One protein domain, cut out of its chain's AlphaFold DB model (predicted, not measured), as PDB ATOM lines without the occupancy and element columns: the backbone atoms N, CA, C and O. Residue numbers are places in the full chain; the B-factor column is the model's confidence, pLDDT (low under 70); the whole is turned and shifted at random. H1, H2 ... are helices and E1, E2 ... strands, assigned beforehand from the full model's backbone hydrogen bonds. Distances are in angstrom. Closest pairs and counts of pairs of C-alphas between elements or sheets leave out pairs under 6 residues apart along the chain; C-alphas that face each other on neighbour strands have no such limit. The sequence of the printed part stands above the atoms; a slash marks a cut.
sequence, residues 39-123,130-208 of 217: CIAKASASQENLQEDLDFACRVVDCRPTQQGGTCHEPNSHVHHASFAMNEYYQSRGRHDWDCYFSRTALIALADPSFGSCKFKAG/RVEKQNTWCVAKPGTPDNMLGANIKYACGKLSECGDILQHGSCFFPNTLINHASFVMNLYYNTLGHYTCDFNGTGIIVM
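Overview. This is residues 39 to 123 and 130 to 208 of the 217 residues of the protein "PLASMODESMATA CALLOSE-BINDING PROTEIN 5-like" of Ziziphus jujuba (UniProt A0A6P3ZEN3). Two similar lobes sit side by side along the longest axis: E1, H1, H2, H3 and E2 make one, E3, H4, H5 and E4 the other. In each, a pair of strands meets a helix, H2 or H5, with a second helix, H1 or H4, beside it; E2 and E4 come together between the lobes. The 164 printed residues hold five named helices and four named strands, in the order E1 H1 H2 H3 E2 E3 H4 H5 E4, with two antiparallel sheets, E1 - E2 and E3 - E4. The class is mixed, with under half of the residues in named elements; the whole is compact, radius of gyration of the C-alphas 15.2 A, spanning 46 by 35 by 28 A.

Along the chain. E1, residues 39 to 41, begins at C-alpha (290.054, 130.158, 174.365). H1 is 47 to 58, 16.2 A; H2 78 to 93, 22.0 A; H3 97 to 100; E2 106 to 109. E3 is 137 to 140; H4 146 to 157, 16.3 A; H5 178 to 192, 21.0 A. E4, 204 to 207, ends at C-alpha (296.753, 130.017, 168.000).

Arrangement. E1 and E2 are antiparallel, N 107 to O 40 2.7 A. C-alphas 40 and 83 of E1 and H2 are closest, 4.2 A. H1 and H2 touch, C-alphas 54 and 82 closest at 4.7 A, the same way at a shallow tilt of 34.7 degrees, only just short of steep. H2 touches H3 with residues 86 to 93 alone, C-alphas 90 and 99 closest, 5.2 A. The closest C-alphas of E2 and E4 are 109 and 207, 4.2 A. E3 and E4 are antiparallel, N 137 to O 207 2.9 A. C-alphas 139 and 183 of E3 and H5 are closest, 4.2 A. H4 and H5 touch, C-alphas 153 and 182 closest at 5.1 A, the same way at a shallow tilt of 31 degrees. H2 and H5 are apart. Every O i to N i+4 pair is within hydrogen-bond range in H1, H2, H4 and H5; H3 is too short for one.

Size, cuts and confidence. The farthest C-alphas, Val 60 and Ser 161, are 46.1 A apart. Residues 124 to 129 are not printed, C-alphas 123 and 130 lying 17.0 A apart. The links H1 to H2, H4 to H5 and H5 to E4 are long. Residues 130 to 134 have pLDDT under 70.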
ATOM      1  N   CYS A  39     289.982 131.610 174.272       97.69
ATOM      2  CA  CYS A  39     290.054 130.158 174.365       97.69
ATOM      3  C   CYS A  39     289.068 129.536 173.378       97.69
ATOM      4  O   CYS A  39     287.882 129.846 173.434       97.69
ATOM      5  N   ILE A  40     289.549 128.697 172.464       98.38
ATOM      6  CA  ILE A  40     288.715 128.013 171.466       98.38
ATOM      7  C   ILE A  40     288.936 126.505 171.525       98.38
ATOM      8  O   ILE A  40     290.006 126.046 171.911       98.38
ATOM      9  N   ALA A  41     287.944 125.732 171.105       98.19
ATOM     10  CA  ALA A  41     288.048 124.285 171.022       98.19
ATOM     11  C   ALA A  41     288.970 123.843 169.871       98.19
ATOM     12  O   ALA A  41     289.025 124.463 168.805       98.19
ATOM     13  N   LYS A  42     289.661 122.720 170.062       97.12
ATOM     14  CA  LYS A  42     290.395 122.006 169.017       97.12
ATOM     15  C   LYS A  42     289.408 121.383 168.041       97.12
ATOM     16  O   LYS A  42     288.526 120.624 168.434       97.12
ATOM     17  N   ALA A  43     289.637 121.607 166.751       96.56
ATOM     18  CA  ALA A  43     288.872 120.963 165.684       96.56
ATOM     19  C   ALA A  43     289.009 119.423 165.673       96.56
ATOM     20  O   ALA A  43     288.147 118.737 165.126       96.56
ATOM     21  N   SER A  44     290.084 118.899 166.270       95.19
ATOM     22  CA  SER A  44     290.394 117.469 166.363       95.19
ATOM     23  C   SER A  44     289.822 116.774 167.606       95.19
ATOM     24  O   SER A  44     289.905 115.549 167.700       95.19
ATOM     25  N   ALA A  45     289.254 117.517 168.565       95.69
ATOM     26  CA  ALA A  45     288.644 116.926 169.754       95.69
ATOM     27  C   ALA A  45     287.373 116.138 169.384       95.69
ATOM     28  O   ALA A  45     286.637 116.515 168.468       95.69
ATOM     29  N   SER A  46     287.113 115.028 170.085       95.06
ATOM     30  CA  SER A  46     285.900 114.241 169.836       95.06
ATOM     31  C   SER A  46     284.653 115.018 170.263       95.06
ATOM     32  O   SER A  46     284.706 115.845 171.170       95.06
ATOM     33  N   GLN A  47     283.516 114.724 169.631       95.69
ATOM     34  CA  GLN A  47     282.241 115.354 169.991       95.69
ATOM     35  C   GLN A  47     281.881 115.126 171.465       95.69
ATOM     36  O   GLN A  47     281.390 116.044 172.107       95.69
ATOM     37  N   GLU A  48     282.187 113.942 172.003       96.25
ATOM     38  CA  GLU A  48     281.989 113.602 173.417       96.25
ATOM     39  C   GLU A  48     282.786 114.526 174.344       96.25
ATOM     40  O   GLU A  48     282.192 115.198 175.180       96.25
ATOM     41  N   ASN A  49     284.102 114.657 174.128       96.56
ATOM     42  CA  ASN A  49     284.935 115.557 174.933       96.56
ATOM     43  C   ASN A  49     284.449 117.015 174.827       96.56
ATOM     44  O   ASN A  49     284.341 117.714 175.828       96.56
ATOM     45  N   LEU A  50     284.098 117.468 173.618       97.69
ATOM     46  CA  LEU A  50     283.593 118.827 173.411       97.69
ATOM     47  C   LEU A  50     282.254 119.078 174.110       97.69
ATOM     48  O   LEU A  50     282.016 120.192 174.577       97.69
ATOM     49  N   GLN A  51     281.385 118.068 174.182       97.75
ATOM     50  CA  GLN A  51     280.131 118.162 174.921       97.75
ATOM     51  C   GLN A  51     280.383 118.222 176.431       97.75
ATOM     52  O   GLN A  51     279.789 119.059 177.106       97.75
ATOM     53  N   GLU A  52     281.298 117.406 176.957       98.12
ATOM     54  CA  GLU A  52     281.687 117.452 178.372       98.12
ATOM     55  C   GLU A  52     282.270 118.814 178.765       98.12
ATOM     56  O   GLU A  52     281.904 119.379 179.799       98.12
ATOM     57  N   ASP A  53     283.134 119.378 177.921       98.00
ATOM     58  CA  ASP A  53     283.727 120.694 178.140       98.00
ATOM     59  C   ASP A  53     282.688 121.821 178.090       98.00
ATOM     60  O   ASP A  53     282.729 122.750 178.905       98.00
ATOM     61  N   LEU A  54     281.746 121.735 177.142       98.44
ATOM     62  CA  LEU A  54     280.610 122.647 177.039       98.44
ATOM     63  C   LEU A  54     279.767 122.587 178.318       98.44
ATOM     64  O   LEU A  54     279.551 123.617 178.958       98.44
ATOM     65  N   ASP A  55     279.358 121.390 178.737       98.31
ATOM     66  CA  ASP A  55     278.549 121.177 179.938       98.31
ATOM     67  C   ASP A  55     279.267 121.658 181.203       98.31
ATOM     68  O   ASP A  55     278.648 122.256 182.088       98.31
ATOM     69  N   PHE A  56     280.578 121.429 181.301       97.94
ATOM     70  CA  PHE A  56     281.405 121.922 182.398       97.94
ATOM     71  C   PHE A  56     281.415 123.453 182.448       97.94
ATOM     72  O   PHE A  56     281.119 124.032 183.498       97.94
ATOM     73  N   ALA A  57     281.720 124.115 181.329       98.19
ATOM     74  CA  ALA A  57     281.780 125.571 181.267       98.19
ATOM     75  C   ALA A  57     280.416 126.198 181.598       98.19
ATOM     76  O   ALA A  57     280.339 127.102 182.436       98.19
ATOM     77  N   CYS A  58     279.328 125.675 181.026       98.31
ATOM     78  CA  CYS A  58     277.975 126.214 181.188       98.31
ATOM     79  C   CYS A  58     277.410 126.121 182.611       98.31
ATOM     80  O   CYS A  58     276.432 126.798 182.923       98.31
ATOM     81  N   ARG A  59     278.025 125.346 183.516       98.06
ATOM     82  CA  ARG A  59     277.662 125.367 184.947       98.06
ATOM     83  C   ARG A  59     278.012 126.686 185.631       98.06
ATOM     84  O   ARG A  59     277.460 126.983 186.686       98.06
ATOM     85  N   VAL A  60     278.962 127.444 185.079       97.50
ATOM     86  CA  VAL A  60     279.522 128.644 185.721       97.50
ATOM     87  C   VAL A  60     279.548 129.878 184.816       97.50
ATOM     88  O   VAL A  60     279.898 130.954 185.297       97.50
ATOM     89  N   VAL A  61     279.168 129.755 183.539       97.81
ATOM     90  CA  VAL A  61     279.054 130.876 182.588       97.81
ATOM     91  C   VAL A  61     277.727 130.854 181.827       97.81
ATOM     92  O   VAL A  61     277.027 129.846 181.807       97.81
ATOM     93  N   ASP A  62     277.372 131.976 181.196       96.69
ATOM     94  CA  ASP A  62     276.131 132.096 180.427       96.69
ATOM     95  C   ASP A  62     276.256 131.480 179.026       96.69
ATOM     96  O   ASP A  62     276.839 132.070 178.117       96.69
ATOM     97  N   CYS A  63     275.651 130.307 178.845       97.44
ATOM     98  CA  CYS A  63     275.584 129.614 177.559       97.44
ATOM     99  C   CYS A  63     274.269 129.817 176.798       97.44
ATOM    100  O   CYS A  63     274.063 129.178 175.770       97.44
ATOM    101  N   ARG A  64     273.366 130.708 177.233       97.69
ATOM    102  CA  ARG A  64     272.145 131.016 176.459       97.69
ATOM    103  C   ARG A  64     272.433 131.400 174.998       97.69
ATOM    104  O   ARG A  64     271.645 130.995 174.147       97.69
ATOM    105  N   PRO A  65     273.541 132.097 174.659       97.94
ATOM    106  CA  PRO A  65     273.868 132.394 173.265       97.94
ATOM    107  C   PRO A  65     274.102 131.173 172.366       97.94
ATOM    108  O   PRO A  65     273.937 131.316 171.159       97.94
ATOM    109  N   THR A  66     274.480 130.006 172.903       97.81
ATOM    110  CA  THR A  66     274.723 128.783 172.105       97.81
ATOM    111  C   THR A  66     273.462 127.940 171.903       97.81
ATOM    112  O   THR A  66     273.398 127.109 170.996       97.81
ATOM    113  N   GLN A  67     272.437 128.162 172.728       96.88
ATOM    114  CA  GLN A  67     271.166 127.446 172.648       96.88
ATOM    115  C   GLN A  67     270.375 127.845 171.402       96.88
ATOM    116  O   GLN A  67     270.620 128.895 170.809       96.88
ATOM    117  N   GLN A  68     269.399 127.023 171.014       96.31
ATOM    118  CA  GLN A  68     268.538 127.303 169.865       96.31
ATOM    119  C   GLN A  68     267.924 128.714 169.951       96.31
ATOM    120  O   GLN A  68     267.337 129.089 170.964       96.31
ATOM    121  N   GLY A  69     268.069 129.499 168.878       94.44
ATOM    122  CA  GLY A  69     267.637 130.903 168.825       94.44
ATOM    123  C   GLY A  69     268.627 131.910 169.430       94.44
ATOM    124  O   GLY A  69     268.396 133.116 169.348       94.44
ATOM    125  N   GLY A  70     269.734 131.443 170.009       96.56
ATOM    126  CA  GLY A  70     270.836 132.269 170.490       96.56
ATOM    127  C   GLY A  70     271.718 132.820 169.364       96.56
ATOM    128  O   GLY A  70     271.751 132.308 168.245       96.56
ATOM    129  N   THR A  71     272.465 133.886 169.662       96.56
ATOM    130  CA  THR A  71     273.311 134.607 168.688       96.56
ATOM    131  C   THR A  71     274.532 133.822 168.199       96.56
ATOM    132  O   THR A  71     275.098 134.171 167.160       96.56
ATOM    133  N   CYS A  72     274.920 132.784 168.944       97.50
ATOM    134  CA  CYS A  72     276.026 131.857 168.700       97.50
ATOM    135  C   CYS A  72     275.534 130.410 168.541       97.50
ATOM    136  O   CYS A  72     276.280 129.465 168.790       97.50
ATOM    137  N   HIS A  73     274.262 130.224 168.174       97.12
ATOM    138  CA  HIS A  73     273.751 128.897 167.856       97.12
ATOM    139  C   HIS A  73     274.302 128.389 166.522       97.12
ATOM    140  O   HIS A  73     274.652 127.219 166.413       97.12
ATOM    141  N   GLU A  74     274.397 129.269 165.524       95.19
ATOM    142  CA  GLU A  74     274.861 128.908 164.187       95.19
ATOM    143  C   GLU A  74     276.340 129.276 163.970       95.19
ATOM    144  O   GLU A  74     276.720 130.417 164.255       95.19
ATOM    145  N   PRO A  75     277.162 128.366 163.408       95.62
ATOM    146  CA  PRO A  75     276.806 127.012 162.966       95.62
ATOM    147  C   PRO A  75     276.549 126.052 164.138       95.62
ATOM    148  O   PRO A  75     277.320 126.023 165.100       95.62
ATOM    149  N   ASN A  76     275.501 125.229 164.029       95.75
ATOM    150  CA  ASN A  76     275.166 124.217 165.035       95.75
ATOM    151  C   ASN A  76     276.199 123.071 165.054       95.75
ATOM    152  O   ASN A  76     276.039 122.042 164.396       95.75
ATOM    153  N   SER A  77     277.295 123.271 165.786       96.75
ATOM    154  CA  SER A  77     278.382 122.302 165.922       96.75
ATOM    155  C   SER A  77     279.017 122.347 167.312       96.75
ATOM    156  O   SER A  77     279.172 123.417 167.904       96.75
ATOM    157  N   HIS A  78     279.474 121.186 167.795       97.62
ATOM    158  CA  HIS A  78     280.148 121.061 169.091       97.62
ATOM    159  C   HIS A  78     281.387 121.963 169.191       97.62
ATOM    160  O   HIS A  78     281.577 122.624 170.204       97.62
ATOM    161  N   VAL A  79     282.202 122.060 168.128       98.12
ATOM    162  CA  VAL A  79     283.392 122.933 168.119       98.12
ATOM    163  C   VAL A  79     282.992 124.399 168.292       98.12
ATOM    164  O   VAL A  79     283.644 125.118 169.049       98.12
ATOM    165  N   HIS A  80     281.915 124.849 167.637       98.44
ATOM    166  CA  HIS A  80     281.438 126.226 167.754       98.44
ATOM    167  C   HIS A  80     280.923 126.545 169.159       98.44
ATOM    168  O   HIS A  80     281.402 127.492 169.791       98.44
ATOM    169  N   HIS A  81     279.993 125.733 169.669       98.56
ATOM    170  CA  HIS A  81     279.372 125.958 170.977       98.56
ATOM    171  C   HIS A  81     280.374 125.814 172.121       98.56
ATOM    172  O   HIS A  81     280.424 126.686 172.990       98.56
ATOM    173  N   ALA A  82     281.217 124.775 172.090       98.56
ATOM    174  CA  ALA A  82     282.265 124.578 173.086       98.56
ATOM    175  C   ALA A  82     283.262 125.739 173.070       98.56
ATOM    176  O   ALA A  82     283.562 126.282 174.125       98.56
ATOM    177  N   SER A  83     283.702 126.207 171.891       98.69
ATOM    178  CA  SER A  83     284.597 127.372 171.805       98.69
ATOM    179  C   SER A  83     284.006 128.608 172.477       98.69
ATOM    180  O   SER A  83     284.716 129.312 173.194       98.69
ATOM    181  N   PHE A  84     282.715 128.882 172.266       98.62
ATOM    182  CA  PHE A  84     282.056 130.020 172.903       98.62
ATOM    183  C   PHE A  84     282.075 129.884 174.432       98.62
ATOM    184  O   PHE A  84     282.561 130.778 175.124       98.62
ATOM    185  N   ALA A  85     281.618 128.747 174.960       98.62
ATOM    186  CA  ALA A  85     281.550 128.512 176.401       98.62
ATOM    187  C   ALA A  85     282.939 128.468 177.066       98.62
ATOM    188  O   ALA A  85     283.143 129.071 178.122       98.62
ATOM    189  N   MET A  86     283.919 127.824 176.424       98.56
ATOM    190  CA  MET A  86     285.316 127.792 176.863       98.56
ATOM    191  C   MET A  86     285.910 129.199 176.933       98.56
ATOM    192  O   MET A  86     286.578 129.528 177.914       98.56
ATOM    193  N   ASN A  87     285.641 130.064 175.946       98.25
ATOM    194  CA  ASN A  87     286.068 131.458 176.009       98.25
ATOM    195  C   ASN A  87     285.375 132.205 177.152       98.25
ATOM    196  O   ASN A  87     286.032 132.919 177.907       98.25
ATOM    197  N   GLU A  88     284.063 132.033 177.321       98.00
ATOM    198  CA  GLU A  88     283.334 132.664 178.419       98.00
ATOM    199  C   GLU A  88     283.943 132.305 179.782       98.00
ATOM    200  O   GLU A  88     284.150 133.202 180.615       98.00
ATOM    201  N   TYR A  89     284.293 131.026 179.965       97.62
ATOM    202  CA  TYR A  89     284.984 130.502 181.140       97.62
ATOM    203  C   TYR A  89     286.378 131.113 181.283       97.62
ATOM    204  O   TYR A  89     286.645 131.782 182.281       97.62
ATOM    205  N   TYR A  90     287.229 130.973 180.267       96.31
ATOM    206  CA  TYR A  90     288.608 131.472 180.231       96.31
ATOM    207  C   TYR A  90     288.714 132.938 180.659       96.31
ATOM    208  O   TYR A  90     289.520 133.321 181.512       96.31
ATOM    209  N   GLN A  91     287.827 133.767 180.120       95.19
ATOM    210  CA  GLN A  91     287.780 135.193 180.408       95.19
ATOM    211  C   GLN A  91     287.314 135.498 181.840       95.19
ATOM    212  O   GLN A  91     287.758 136.486 182.421       95.19
ATOM    213  N   SER A  92     286.446 134.663 182.425       94.62
ATOM    214  CA  SER A  92     285.986 134.814 183.816       94.62
ATOM    215  C   SER A  92     286.998 134.329 184.863       94.62
ATOM    216  O   SER A  92     286.883 134.698 186.030       94.62
ATOM    217  N   ARG A  93     288.000 133.533 184.460       93.56
ATOM    218  CA  ARG A  93     289.033 132.966 185.349       93.56
ATOM    219  C   ARG A  93     290.372 133.703 185.352       93.56
ATOM    220  O   ARG A  93     291.238 133.393 186.160       93.56
ATOM    221  N   GLY A  94     290.513 134.739 184.528       88.75
ATOM    222  CA  GLY A  94     291.717 135.574 184.502       88.75
ATOM    223  C   GLY A  94     292.682 135.266 183.359       88.75
ATOM    224  O   GLY A  94     293.734 135.896 183.297       88.75
ATOM    225  N   ARG A  95     292.284 134.408 182.409       89.19
ATOM    226  CA  ARG A  95     292.997 134.132 181.153       89.19
ATOM    227  C   ARG A  95     294.374 133.473 181.305       89.19
ATOM    228  O   ARG A  95     295.232 133.638 180.438       89.19
ATOM    229  N   HIS A  96     294.607 132.724 182.372       87.50
ATOM    230  CA  HIS A  96     295.843 131.963 182.490       87.50
ATOM    231  C   HIS A  96     295.833 130.769 181.538       87.50
ATOM    232  O   HIS A  96     294.768 130.263 181.181       87.50
ATOM    233  N   ASP A  97     297.008 130.265 181.167       87.50
ATOM    234  CA  ASP A  97     297.103 129.145 180.227       87.50
ATOM    235  C   ASP A  97     296.317 127.910 180.706       87.50
ATOM    236  O   ASP A  97     295.679 127.221 179.910       87.50
ATOM    237  N   TRP A  98     296.287 127.667 182.023       89.62
ATOM    238  CA  TRP A  98     295.525 126.567 182.621       89.62
ATOM    239  C   TRP A  98     294.005 126.782 182.597       89.62
ATOM    240  O   TRP A  98     293.255 125.807 182.627       89.62
ATOM    241  N   ASP A  99     293.528 128.026 182.491       93.06
ATOM    242  CA  ASP A  99     292.099 128.330 182.359       93.06
ATOM    243  C   ASP A  99     291.562 127.941 180.970       93.06
ATOM    244  O   ASP A  99     290.351 127.832 180.789       93.06
ATOM    245  N   CYS A 100     292.458 127.721 179.998       95.19
ATOM    246  CA  CYS A 100     292.161 127.197 178.664       95.19
ATOM    247  C   CYS A 100     292.696 125.764 178.478       95.19
ATOM    248  O   CYS A 100     293.046 125.357 177.372       95.19
ATOM    249  N   TYR A 101     292.808 124.986 179.560       91.62
ATOM    250  CA  TYR A 101     293.303 123.613 179.465       91.62
ATOM    251  C   TYR A 101     292.246 122.649 178.914       91.62
ATOM    252  O   TYR A 101     292.540 121.967 177.938       91.62
ATOM    253  N   PHE A 102     291.052 122.584 179.528       94.31
ATOM    254  CA  PHE A 102     289.930 121.703 179.141       94.31
ATOM    255  C   PHE A 102     290.387 120.294 178.731       94.31
ATOM    256  O   PHE A 102     290.216 119.868 177.604       94.31
ATOM    257  N   SER A 103     291.135 119.597 179.592       90.88
ATOM    258  CA  SER A 103     291.675 118.261 179.263       90.88
ATOM    259  C   SER A 103     292.471 118.197 177.944       90.88
ATOM    260  O   SER A 103     292.546 117.161 177.291       90.88
ATOM    261  N   ARG A 104     293.123 119.304 177.565       91.81
ATOM    262  CA  ARG A 104     293.852 119.521 176.302       91.81
ATOM    263  C   ARG A 104     292.966 119.503 175.057       91.81
ATOM    264  O   ARG A 104     293.486 119.241 173.974       91.81
ATOM    265  N   THR A 105     291.683 119.812 175.164       96.00
ATOM    266  CA  THR A 105     290.773 119.971 174.018       96.00
ATOM    267  C   THR A 105     290.686 121.418 173.542       96.00
ATOM    268  O   THR A 105     290.031 121.672 172.539       96.00
ATOM    269  N   ALA A 106     291.352 122.361 174.212       96.81
ATOM    270  CA  ALA A 106     291.284 123.782 173.896       96.81
ATOM    271  C   ALA A 106     292.627 124.372 173.420       96.81
ATOM    272  O   ALA A 106     293.695 123.761 173.537       96.81
ATOM    273  N   LEU A 107     292.542 125.558 172.816       96.62
ATOM    274  CA  LEU A 107     293.620 126.324 172.199       96.62
ATOM    275  C   LEU A 107     293.511 127.790 172.602       96.62
ATOM    276  O   LEU A 107     292.433 128.383 172.528       96.62
ATOM    277  N   ILE A 108     294.649 128.404 172.920       94.62
ATOM    278  CA  ILE A 108     294.711 129.848 173.126       94.62
ATOM    279  C   ILE A 108     294.892 130.531 171.769       94.62
ATOM    280  O   ILE A 108     295.928 130.392 171.111       94.62
ATOM    281  N   ALA A 109     293.877 131.286 171.363       95.25
ATOM    282  CA  ALA A 109     293.856 132.099 170.160       95.25
ATOM    283  C   ALA A 109     294.364 133.525 170.415       95.25
ATOM    284  O   ALA A 109     294.115 134.123 171.463       95.25
ATOM    285  N   LEU A 110     295.056 134.068 169.413       92.19
ATOM    286  CA  LEU A 110     295.688 135.394 169.406       92.19
ATOM    287  C   LEU A 110     294.919 136.451 168.618       92.19
ATOM    288  O   LEU A 110     295.353 137.596 168.518       92.19
ATOM    289  N   ALA A 111     293.802 136.062 168.021       92.56
ATOM    290  CA  ALA A 111     292.922 136.949 167.288       92.56
ATOM    291  C   ALA A 111     291.473 136.614 167.627       92.56
ATOM    292  O   ALA A 111     291.186 135.533 168.136       92.56
ATOM    293  N   ASP A 112     290.571 137.542 167.329       95.31
ATOM    294  CA  ASP A 112     289.154 137.394 167.627       95.31
ATOM    295  C   ASP A 112     288.530 136.225 166.822       95.31
ATOM    296  O   ASP A 112     288.491 136.281 165.581       95.31
ATOM    297  N   PRO A 113     288.032 135.163 167.491       97.25
ATOM    298  CA  PRO A 113     287.375 134.027 166.843       97.25
ATOM    299  C   PRO A 113     285.944 134.337 166.383       97.25
ATOM    300  O   PRO A 113     285.328 133.483 165.743       97.25
ATOM    301  N   SER A 114     285.419 135.531 166.679       96.88
ATOM    302  CA  SER A 114     284.085 135.963 166.263       96.88
ATOM    303  C   SER A 114     283.872 135.772 164.764       96.88
ATOM    304  O   SER A 114     284.736 136.079 163.928       96.88
ATOM    305  N   PHE A 115     282.677 135.293 164.430       93.50
ATOM    306  CA  PHE A 115     282.246 135.040 163.065       93.50
ATOM    307  C   PHE A 115     280.744 135.310 162.942       93.50
ATOM    308  O   PHE A 115     279.961 134.917 163.805       93.50
ATOM    309  N   GLY A 116     280.338 136.024 161.888       90.44
ATOM    310  CA  GLY A 116     278.943 136.426 161.702       90.44
ATOM    311  C   GLY A 116     278.382 137.214 162.898       90.44
ATOM    312  O   GLY A 116     279.001 138.177 163.375       90.44
ATOM    313  N   SER A 117     277.202 136.801 163.369       92.06
ATOM    314  CA  SER A 117     276.510 137.374 164.533       92.06
ATOM    315  C   SER A 117     277.109 136.956 165.874       92.06
ATOM    316  O   SER A 117     276.902 137.658 166.862       92.06
ATOM    317  N   CYS A 118     277.856 135.849 165.921       96.69
ATOM    318  CA  CYS A 118     278.434 135.354 167.158       96.69
ATOM    319  C   CYS A 118     279.669 136.176 167.546       96.69
ATOM    320  O   CYS A 118     280.666 136.202 166.816       96.69
ATOM    321  N   LYS A 119     279.593 136.861 168.693       96.81
ATOM    322  CA  LYS A 119     280.667 137.710 169.223       96.81
ATOM    323  C   LYS A 119     281.268 137.099 170.477       96.81
ATOM    324  O   LYS A 119     280.564 136.876 171.457       96.81
ATOM    325  N   PHE A 120     282.572 136.869 170.447       97.12
ATOM    326  CA  PHE A 120     283.342 136.375 171.578       97.12
ATOM    327  C   PHE A 120     283.839 137.558 172.398       97.12
ATOM    328  O   PHE A 120     284.431 138.495 171.859       97.12
ATOM    329  N   LYS A 121     283.640 137.521 173.717       94.69
ATOM    330  CA  LYS A 121     284.178 138.578 174.572       94.69
ATOM    331  C   LYS A 121     285.705 138.508 174.615       94.69
ATOM    332  O   LYS A 121     286.285 137.424 174.711       94.69
ATOM    333  N   ALA A 122     286.328 139.679 174.590       90.00
ATOM    334  CA  ALA A 122     287.748 139.868 174.832       90.00
ATOM    335  C   ALA A 122     287.912 140.584 176.174       90.00
ATOM    336  O   ALA A 122     287.300 141.628 176.398       90.00
ATOM    337  N   GLY A 123     288.704 140.029 177.085       78.75
ATOM    338  CA  GLY A 123     289.064 140.705 178.329       78.75
ATOM    339  C   GLY A 123     290.484 141.278 178.280       78.75
ATOM    340  O   GLY A 123     291.280 140.900 177.423       78.75
ATOM    341  N   ARG A 130     303.946 135.804 176.056       61.72
ATOM    342  CA  ARG A 130     305.136 136.027 175.227       61.72
ATOM    343  C   ARG A 130     305.124 135.015 174.083       61.72
ATOM    344  O   ARG A 130     305.613 133.902 174.240       61.72
ATOM    345  N   VAL A 131     304.576 135.408 172.937       64.75
ATOM    346  CA  VAL A 131     304.511 134.548 171.751       64.75
ATOM    347  C   VAL A 131     305.667 134.853 170.808       64.75
ATOM    348  O   VAL A 131     305.796 135.960 170.287       64.75
ATOM    349  N   GLU A 132     306.510 133.854 170.568       69.94
ATOM    350  CA  GLU A 132     307.488 133.890 169.486       69.94
ATOM    351  C   GLU A 132     306.806 133.430 168.193       69.94
ATOM    352  O   GLU A 132     306.093 132.430 168.180       69.94
ATOM    353  N   LYS A 133     307.000 134.169 167.092       63.47
ATOM    354  CA  LYS A 133     306.290 133.939 165.817       63.47
ATOM    355  C   LYS A 133     306.452 132.504 165.281       63.47
ATOM    356  O   LYS A 133     305.550 131.998 164.626       63.47
ATOM    357  N   GLN A 134     307.566 131.841 165.601       65.88
ATOM    358  CA  GLN A 134     307.847 130.449 165.220       65.88
ATOM    359  C   GLN A 134     307.025 129.405 166.002       65.88
ATOM    360  O   GLN A 134     307.022 128.238 165.625       65.88
ATOM    361  N   ASN A 135     306.287 129.814 167.038       83.44
ATOM    362  CA  ASN A 135     305.521 128.933 167.921       83.44
ATOM    363  C   ASN A 135     304.020 129.235 167.815       83.44
ATOM    364  O   ASN A 135     303.331 129.418 168.819       83.44
ATOM    365  N   THR A 136     303.531 129.366 166.584       92.44
ATOM    366  CA  THR A 136     302.122 129.645 166.303       92.44
ATOM    367  C   THR A 136     301.601 128.749 165.192       92.44
ATOM    368  O   THR A 136     302.360 128.297 164.338       92.44
ATOM    369  N   TRP A 137     300.293 128.515 165.199       95.31
ATOM    370  CA  TRP A 137     299.600 127.667 164.234       95.31
ATOM    371  C   TRP A 137     298.397 128.403 163.662       95.31
ATOM    372  O   TRP A 137     297.802 129.245 164.334       95.31
ATOM    373  N   CYS A 138     298.026 128.070 162.428       97.25
ATOM    374  CA  CYS A 138     296.834 128.604 161.778       97.25
ATOM    375  C   CYS A 138     295.741 127.543 161.755       97.25
ATOM    376  O   CYS A 138     295.922 126.495 161.145       97.25
ATOM    377  N   VAL A 139     294.606 127.813 162.393       97.88
ATOM    378  CA  VAL A 139     293.445 126.912 162.395       97.88
ATOM    379  C   VAL A 139     292.216 127.625 161.840       97.88
ATOM    380  O   VAL A 139     292.212 128.848 161.673       97.88
ATOM    381  N   ALA A 140     291.169 126.870 161.515       98.38
ATOM    382  CA  ALA A 140     289.899 127.454 161.111       98.38
ATOM    383  C   ALA A 140     289.176 128.055 162.324       98.38
ATOM    384  O   ALA A 140     289.174 127.479 163.413       98.38
ATOM    385  N   LYS A 141     288.523 129.206 162.138       98.38
ATOM    386  CA  LYS A 141     287.650 129.780 163.164       98.38
ATOM    387  C   LYS A 141     286.496 128.820 163.460       98.38
ATOM    388  O   LYS A 141     285.899 128.296 162.514       98.38
ATOM    389  N   PRO A 142     286.105 128.664 164.735       98.00
ATOM    390  CA  PRO A 142     285.102 127.683 165.143       98.00
ATOM    391  C   PRO A 142     283.703 127.957 164.573       98.00
ATOM    392  O   PRO A 142     282.916 127.034 164.439       98.00
ATOM    393  N   GLY A 143     283.387 129.211 164.228       97.00
ATOM    394  CA  GLY A 143     282.116 129.593 163.596       97.00
ATOM    395  C   GLY A 143     282.123 129.606 162.065       97.00
ATOM    396  O   GLY A 143     281.192 130.139 161.469       97.00
ATOM    397  N   THR A 144     283.171 129.093 161.414       97.88
ATOM    398  CA  THR A 144     283.255 129.094 159.945       97.88
ATOM    399  C   THR A 144     282.243 128.101 159.357       97.88
ATOM    400  O   THR A 144     282.300 126.926 159.713       97.88
ATOM    401  N   PRO A 145     281.349 128.515 158.443       96.31
ATOM    402  CA  PRO A 145     280.383 127.613 157.827       96.31
ATOM    403  C   PRO A 145     281.048 126.655 156.828       96.31
ATOM    404  O   PRO A 145     282.056 126.984 156.194       96.31
ATOM    405  N   ASP A 146     280.437 125.486 156.640       96.94
ATOM    406  CA  ASP A 146     280.975 124.373 155.844       96.94
ATOM    407  C   ASP A 146     281.377 124.749 154.414       96.94
ATOM    408  O   ASP A 146     282.405 124.294 153.910       96.94
ATOM    409  N   ASN A 147     280.612 125.622 153.753       96.94
ATOM    410  CA  ASN A 147     280.933 126.079 152.401       96.94
ATOM    411  C   ASN A 147     282.268 126.842 152.346       96.94
ATOM    412  O   ASN A 147     283.021 126.698 151.380       96.94
ATOM    413  N   MET A 148     282.583 127.627 153.378       98.00
ATOM    414  CA  MET A 148     283.859 128.334 153.482       98.00
ATOM    415  C   MET A 148     284.982 127.403 153.934       98.00
ATOM    416  O   MET A 148     286.084 127.499 153.404       98.00
ATOM    417  N   LEU A 149     284.710 126.443 154.826       98.31
ATOM    418  CA  LEU A 149     285.683 125.400 155.180       98.31
ATOM    419  C   LEU A 149     286.121 124.607 153.939       98.31
ATOM    420  O   LEU A 149     287.318 124.449 153.695       98.31
ATOM    421  N   GLY A 150     285.171 124.189 153.100       98.12
ATOM    422  CA  GLY A 150     285.459 123.534 151.823       98.12
ATOM    423  C   GLY A 150     286.261 124.420 150.861       98.12
ATOM    424  O   GLY A 150     287.182 123.936 150.196       98.12
ATOM    425  N   ALA A 151     285.969 125.724 150.810       98.38
ATOM    426  CA  ALA A 151     286.738 126.680 150.009       98.38
ATOM    427  C   ALA A 151     288.187 126.819 150.504       98.38
ATOM    428  O   ALA A 151     289.106 126.837 149.683       98.38
ATOM    429  N   ASN A 152     288.403 126.840 151.822       98.19
ATOM    430  CA  ASN A 152     289.736 126.892 152.425       98.19
ATOM    431  C   ASN A 152     290.550 125.645 152.096       98.19
ATOM    432  O   ASN A 152     291.707 125.767 151.696       98.19
ATOM    433  N   ILE A 153     289.933 124.462 152.204       97.81
ATOM    434  CA  ILE A 153     290.565 123.190 151.837       97.81
ATOM    435  C   ILE A 153     290.984 123.222 150.367       97.81
ATOM    436  O   ILE A 153     292.149 122.995 150.046       97.81
ATOM    437  N   LYS A 154     290.057 123.576 149.468       97.69
ATOM    438  CA  LYS A 154     290.331 123.664 148.029       97.69
ATOM    439  C   LYS A 154     291.443 124.666 147.714       97.69
ATOM    440  O   LYS A 154     292.301 124.375 146.884       97.69
ATOM    441  N   TYR A 155     291.429 125.834 148.356       96.44
ATOM    442  CA  TYR A 155     292.446 126.865 148.164       96.44
ATOM    443  C   TYR A 155     293.825 126.387 148.623       96.44
ATOM    444  O   TYR A 155     294.767 126.427 147.831       96.44
ATOM    445  N   ALA A 156     293.941 125.895 149.861       96.19
ATOM    446  CA  ALA A 156     295.205 125.417 150.416       96.19
ATOM    447  C   ALA A 156     295.768 124.258 149.585       96.19
ATOM    448  O   ALA A 156     296.907 124.325 149.124       96.19
ATOM    449  N   CYS A 157     294.954 123.240 149.304       95.56
ATOM    450  CA  CYS A 157     295.378 122.077 148.525       95.56
ATOM    451  C   CYS A 157     295.694 122.393 147.061       95.56
ATOM    452  O   CYS A 157     296.483 121.686 146.449       95.56
ATOM    453  N   GLY A 158     295.127 123.459 146.490       95.12
ATOM    454  CA  GLY A 158     295.507 123.936 145.159       95.12
ATOM    455  C   GLY A 158     296.872 124.635 145.112       95.12
ATOM    456  O   GLY A 158     297.368 124.925 144.024       95.12
ATOM    457  N   LYS A 159     297.461 124.957 146.271       94.31
ATOM    458  CA  LYS A 159     298.781 125.596 146.400       94.31
ATOM    459  C   LYS A 159     299.848 124.650 146.939       94.31
ATOM    460  O   LYS A 159     301.010 124.794 146.579       94.31
ATOM    461  N   LEU A 160     299.457 123.727 147.809       92.88
ATOM    462  CA  LEU A 160     300.335 122.723 148.396       92.88
ATOM    463  C   LEU A 160     300.696 121.640 147.369       92.88
ATOM    464  O   LEU A 160     299.888 121.295 146.511       92.88
ATOM    465  N   SER A 161     301.908 121.091 147.472       86.25
ATOM    466  CA  SER A 161     302.339 119.955 146.646       86.25
ATOM    467  C   SER A 161     301.660 118.647 147.054       86.25
ATOM    468  O   SER A 161     301.454 117.778 146.213       86.25
ATOM    469  N   GLU A 162     301.301 118.513 148.334       83.44
ATOM    470  CA  GLU A 162     300.679 117.319 148.904       83.44
ATOM    471  C   GLU A 162     299.509 117.709 149.817       83.44
ATOM    472  O   GLU A 162     299.638 118.560 150.695       83.44
ATOM    473  N   CYS A 163     298.357 117.071 149.600       91.50
ATOM    474  CA  CYS A 163     297.170 117.155 150.464       91.50
ATOM    475  C   CYS A 163     296.597 115.761 150.781       91.50
ATOM    476  O   CYS A 163     295.435 115.625 151.161       91.50
ATOM    477  N   GLY A 164     297.405 114.710 150.597       91.62
ATOM    478  CA  GLY A 164     296.985 113.319 150.776       91.62
ATOM    479  C   GLY A 164     296.632 112.964 152.221       91.62
ATOM    480  O   GLY A 164     295.799 112.091 152.441       91.62
ATOM    481  N   ASP A 165     297.195 113.673 153.203       91.69
ATOM    482  CA  ASP A 165     297.003 113.377 154.628       91.69
ATOM    483  C   ASP A 165     295.562 113.516 155.118       91.69
ATOM    484  O   ASP A 165     295.194 112.858 156.087       91.69
ATOM    485  N   ILE A 166     294.743 114.337 154.459       91.62
ATOM    486  CA  ILE A 166     293.323 114.513 154.802       91.62
ATOM    487  C   ILE A 166     292.390 113.633 153.962       91.62
ATOM    488  O   ILE A 166     291.176 113.688 154.137       91.62
ATOM    489  N   LEU A 167     292.923 112.851 153.018       92.62
ATOM    490  CA  LEU A 167     292.130 111.944 152.187       92.62
ATOM    491  C   LEU A 167     291.895 110.616 152.907       92.62
ATOM    492  O   LEU A 167     292.501 110.327 153.934       92.62
ATOM    493  N   GLN A 168     291.009 109.783 152.361       91.81
ATOM    494  CA  GLN A 168     290.777 108.437 152.879       91.81
ATOM    495  C   GLN A 168     292.112 107.672 152.988       91.81
ATOM    496  O   GLN A 168     292.859 107.603 152.016       91.81
ATOM    497  N   HIS A 169     292.397 107.110 154.171       90.81
ATOM    498  CA  HIS A 169     293.676 106.481 154.566       90.81
ATOM    499  C   HIS A 169     294.856 107.428 154.852       90.81
ATOM    500  O   HIS A 169     295.936 106.954 155.201       90.81
ATOM    501  N   GLY A 170     294.659 108.742 154.759       90.94
ATOM    502  CA  GLY A 170     295.638 109.742 155.168       90.94
ATOM    503  C   GLY A 170     295.826 109.801 156.688       90.94
ATOM    504  O   GLY A 170     294.922 109.473 157.464       90.94
ATOM    505  N   SER A 171     297.014 110.234 157.118       90.50
ATOM    506  CA  SER A 171     297.413 110.277 158.534       90.50
ATOM    507  C   SER A 171     296.565 111.232 159.387       90.50
ATOM    508  O   SER A 171     296.395 111.013 160.583       90.50
ATOM    509  N   CYS A 172     295.994 112.262 158.760       91.88
ATOM    510  CA  CYS A 172     295.182 113.309 159.376       91.88
ATOM    511  C   CYS A 172     293.735 113.298 158.857       91.88
ATOM    512  O   CYS A 172     293.035 114.311 158.903       91.88
ATOM    513  N   PHE A 173     293.270 112.137 158.381       94.56
ATOM    514  CA  PHE A 173     291.885 111.945 157.964       94.56
ATOM    515  C   PHE A 173     290.915 112.011 159.148       94.56
ATOM    516  O   PHE A 173     289.823 112.561 159.014       94.56
ATOM    517  N   PHE A 174     291.302 111.459 160.303       92.06
ATOM    518  CA  PHE A 174     290.465 111.438 161.500       92.06
ATOM    519  C   PHE A 174     290.833 112.566 162.489       92.06
ATOM    520  O   PHE A 174     292.019 112.815 162.699       92.06
ATOM    521  N   PRO A 175     289.837 113.213 163.134       94.19
ATOM    522  CA  PRO A 175     288.402 113.060 162.888       94.19
ATOM    523  C   PRO A 175     287.991 113.593 161.506       94.19
ATOM    524  O   PRO A 175     288.491 114.615 161.038       94.19
ATOM    525  N   ASN A 176     287.064 112.885 160.856       95.06
ATOM    526  CA  ASN A 176     286.602 113.214 159.508       95.06
ATOM    527  C   ASN A 176     285.551 114.332 159.559       95.06
ATOM    528  O   ASN A 176     284.349 114.081 159.481       95.06
ATOM    529  N   THR A 177     286.013 115.566 159.762       96.06
ATOM    530  CA  THR A 177     285.184 116.775 159.770       96.06
ATOM    531  C   THR A 177     285.823 117.852 158.898       96.06
ATOM    532  O   THR A 177     287.049 117.971 158.835       96.06
ATOM    533  N   LEU A 178     284.994 118.685 158.258       97.31
ATOM    534  CA  LEU A 178     285.483 119.784 157.419       97.31
ATOM    535  C   LEU A 178     286.377 120.750 158.202       97.31
ATOM    536  O   LEU A 178     287.393 121.200 157.681       97.31
ATOM    537  N   ILE A 179     286.034 121.049 159.458       97.75
ATOM    538  CA  ILE A 179     286.807 121.982 160.283       97.75
ATOM    539  C   ILE A 179     288.172 121.411 160.684       97.75
ATOM    540  O   ILE A 179     289.148 122.164 160.732       97.75
ATOM    541  N   ASN A 180     288.274 120.097 160.913       96.94
ATOM    542  CA  ASN A 180     289.547 119.432 161.187       96.94
ATOM    543  C   ASN A 180     290.440 119.426 159.942       96.94
ATOM    544  O   ASN A 180     291.579 119.892 160.001       96.94
ATOM    545  N   HIS A 181     289.906 118.994 158.793       97.31
ATOM    546  CA  HIS A 181     290.651 118.985 157.530       97.31
ATOM    547  C   HIS A 181     291.088 120.387 157.113       97.31
ATOM    548  O   HIS A 181     292.250 120.577 156.763       97.31
ATOM    549  N   ALA A 182     290.198 121.382 157.212       98.12
ATOM    550  CA  ALA A 182     290.520 122.778 156.936       98.12
ATOM    551  C   ALA A 182     291.624 123.284 157.866       98.12
ATOM    552  O   ALA A 182     292.621 123.808 157.382       98.12
ATOM    553  N   SER A 183     291.498 123.075 159.181       97.81
ATOM    554  CA  SER A 183     292.518 123.504 160.146       97.81
ATOM    555  C   SER A 183     293.883 122.881 159.857       97.81
ATOM    556  O   SER A 183     294.892 123.580 159.918       97.81
ATOM    557  N   PHE A 184     293.928 121.600 159.480       96.25
ATOM    558  CA  PHE A 184     295.173 120.922 159.125       96.25
ATOM    559  C   PHE A 184     295.845 121.547 157.895       96.25
ATOM    560  O   PHE A 184     297.000 121.970 157.968       96.25
ATOM    561  N   VAL A 185     295.130 121.661 156.770       96.88
ATOM    562  CA  VAL A 185     295.727 122.176 155.522       96.88
ATOM    563  C   VAL A 185     295.986 123.681 155.572       96.88
ATOM    564  O   VAL A 185     296.951 124.153 154.972       96.88
ATOM    565  N   MET A 186     295.185 124.439 156.328       97.31
ATOM    566  CA  MET A 186     295.444 125.851 156.622       97.31
ATOM    567  C   MET A 186     296.742 126.008 157.415       97.31
ATOM    568  O   MET A 186     297.561 126.859 157.068       97.31
ATOM    569  N   ASN A 187     296.973 125.157 158.419       95.69
ATOM    570  CA  ASN A 187     298.227 125.141 159.161       95.69
ATOM    571  C   ASN A 187     299.417 124.743 158.272       95.69
ATOM    572  O   ASN A 187     300.481 125.357 158.352       95.69
ATOM    573  N   LEU A 188     299.252 123.742 157.404       94.12
ATOM    574  CA  LEU A 188     300.299 123.324 156.472       94.12
ATOM    575  C   LEU A 188     300.659 124.457 155.500       94.12
ATOM    576  O   LEU A 188     301.834 124.795 155.356       94.12
ATOM    577  N   TYR A 189     299.660 125.109 154.899       95.06
ATOM    578  CA  TYR A 189     299.849 126.287 154.050       95.06
ATOM    579  C   TYR A 189     300.544 127.426 154.803       95.06
ATOM    580  O   TYR A 189     301.524 127.980 154.307       95.06
ATOM    581  N   TYR A 190     300.081 127.742 156.014       94.12
ATOM    582  CA  TYR A 190     300.628 128.792 156.877       94.12
ATOM    583  C   TYR A 190     302.134 128.633 157.132       94.12
ATOM    584  O   TYR A 190     302.876 129.614 157.029       94.12
ATOM    585  N   ASN A 191     302.577 127.403 157.417       90.81
ATOM    586  CA  ASN A 191     303.971 127.089 157.737       90.81
ATOM    587  C   ASN A 191     304.886 126.982 156.508       90.81
ATOM    588  O   ASN A 191     306.091 127.180 156.637       90.81
ATOM    589  N   THR A 192     304.343 126.656 155.332       88.94
ATOM    590  CA  THR A 192     305.150 126.346 154.135       88.94
ATOM    591  C   THR A 192     305.192 127.487 153.123       88.94
ATOM    592  O   THR A 192     306.265 127.863 152.661       88.94
ATOM    593  N   LEU A 193     304.031 128.045 152.775       84.31
ATOM    594  CA  LEU A 193     303.858 128.975 151.652       84.31
ATOM    595  C   LEU A 193     303.302 130.331 152.086       84.31
ATOM    596  O   LEU A 193     303.583 131.350 151.463       84.31
ATOM    597  N   GLY A 194     302.504 130.357 153.151       75.44
ATOM    598  CA  GLY A 194     301.786 131.545 153.604       75.44
ATOM    599  C   GLY A 194     302.679 132.609 154.238       75.44
ATOM    600  O   GLY A 194     302.167 133.660 154.618       75.44
ATOM    601  N   HIS A 195     303.984 132.356 154.403       81.81
ATOM    602  CA  HIS A 195     304.913 133.240 155.118       81.81
ATOM    603  C   HIS A 195     304.354 133.700 156.481       81.81
ATOM    604  O   HIS A 195     304.524 134.855 156.881       81.81
ATOM    605  N   TYR A 196     303.678 132.789 157.193       80.25
ATOM    606  CA  TYR A 196     302.961 133.056 158.443       80.25
ATOM    607  C   TYR A 196     301.740 133.990 158.311       80.25
ATOM    608  O   TYR A 196     301.406 134.726 159.241       80.25
ATOM    609  N   THR A 197     301.059 133.962 157.165       88.00
ATOM    610  CA  THR A 197     299.765 134.624 156.949       88.00
ATOM    611  C   THR A 197     298.641 133.612 157.139       88.00
ATOM    612  O   THR A 197     298.557 132.627 156.409       88.00
ATOM    613  N   CYS A 198     297.775 133.855 158.123       94.38
ATOM    614  CA  CYS A 198     296.605 133.026 158.431       94.38
ATOM    615  C   CYS A 198     295.299 133.712 157.987       94.38
ATOM    616  O   CYS A 198     294.298 133.696 158.699       94.38
ATOM    617  N   ASP A 199     295.316 134.366 156.825       92.00
ATOM    618  CA  ASP A 199     294.123 134.998 156.261       92.00
ATOM    619  C   ASP A 199     293.530 134.120 155.158       92.00
ATOM    620  O   ASP A 199     294.023 134.062 154.032       92.00
ATOM    621  N   PHE A 200     292.463 133.415 155.519       96.00
ATOM    622  CA  PHE A 200     291.641 132.612 154.620       96.00
ATOM    623  C   PHE A 200     290.296 133.316 154.430       96.00
ATOM    624  O   PHE A 200     289.251 132.794 154.793       96.00
ATOM    625  N   ASN A 201     290.326 134.562 153.947       95.38
ATOM    626  CA  ASN A 201     289.137 135.414 153.844       95.38
ATOM    627  C   ASN A 201     288.443 135.604 155.211       95.38
ATOM    628  O   ASN A 201     287.230 135.443 155.356       95.38
ATOM    629  N   GLY A 202     289.241 135.876 156.247       95.19
ATOM    630  CA  GLY A 202     288.756 136.108 157.610       95.19
ATOM    631  C   GLY A 202     288.302 134.868 158.391       95.19
ATOM    632  O   GLY A 202     287.873 135.015 159.541       95.19
ATOM    633  N   THR A 203     288.407 133.659 157.826       97.50
ATOM    634  CA  THR A 203     288.051 132.398 158.507       97.50
ATOM    635  C   THR A 203     289.240 131.710 159.183       97.50
ATOM    636  O   THR A 203     289.066 130.673 159.816       97.50
ATOM    637  N   GLY A 204     290.455 132.229 159.005       97.38
ATOM    638  CA  GLY A 204     291.655 131.752 159.689       97.38
ATOM    639  C   GLY A 204     291.859 132.449 161.028       97.38
ATOM    640  O   GLY A 204     291.454 133.600 161.215       97.38
ATOM    641  N   ILE A 205     292.465 131.739 161.973       96.69
ATOM    642  CA  ILE A 205     292.837 132.274 163.279       96.69
ATOM    643  C   ILE A 205     294.166 131.689 163.749       96.69
ATOM    644  O   ILE A 205     294.425 130.493 163.615       96.69
ATOM    645  N   ILE A 206     295.013 132.559 164.300       95.00
ATOM    646  CA  ILE A 206     296.307 132.170 164.852       95.00
ATOM    647  C   ILE A 206     296.116 131.713 166.299       95.00
ATOM    648  O   ILE A 206     295.509 132.425 167.103       95.00
ATOM    649  N   VAL A 207     296.681 130.557 166.635       94.69
ATOM    650  CA  VAL A 207     296.753 130.017 168.000       94.69
ATOM    651  C   VAL A 207     298.207 129.854 168.441       94.69
ATOM    652  O   VAL A 207     299.096 129.662 167.611       94.69
ATOM    653  N   MET A 208     298.456 129.934 169.750       91.25
ATOM    654  CA  MET A 208     299.782 129.720 170.363       91.25
ATOM    655  C   MET A 208     299.918 128.371 171.078       91.25
ATOM    656  O   MET A 208     300.976 128.050 171.613       91.25
TER     657      MET A 208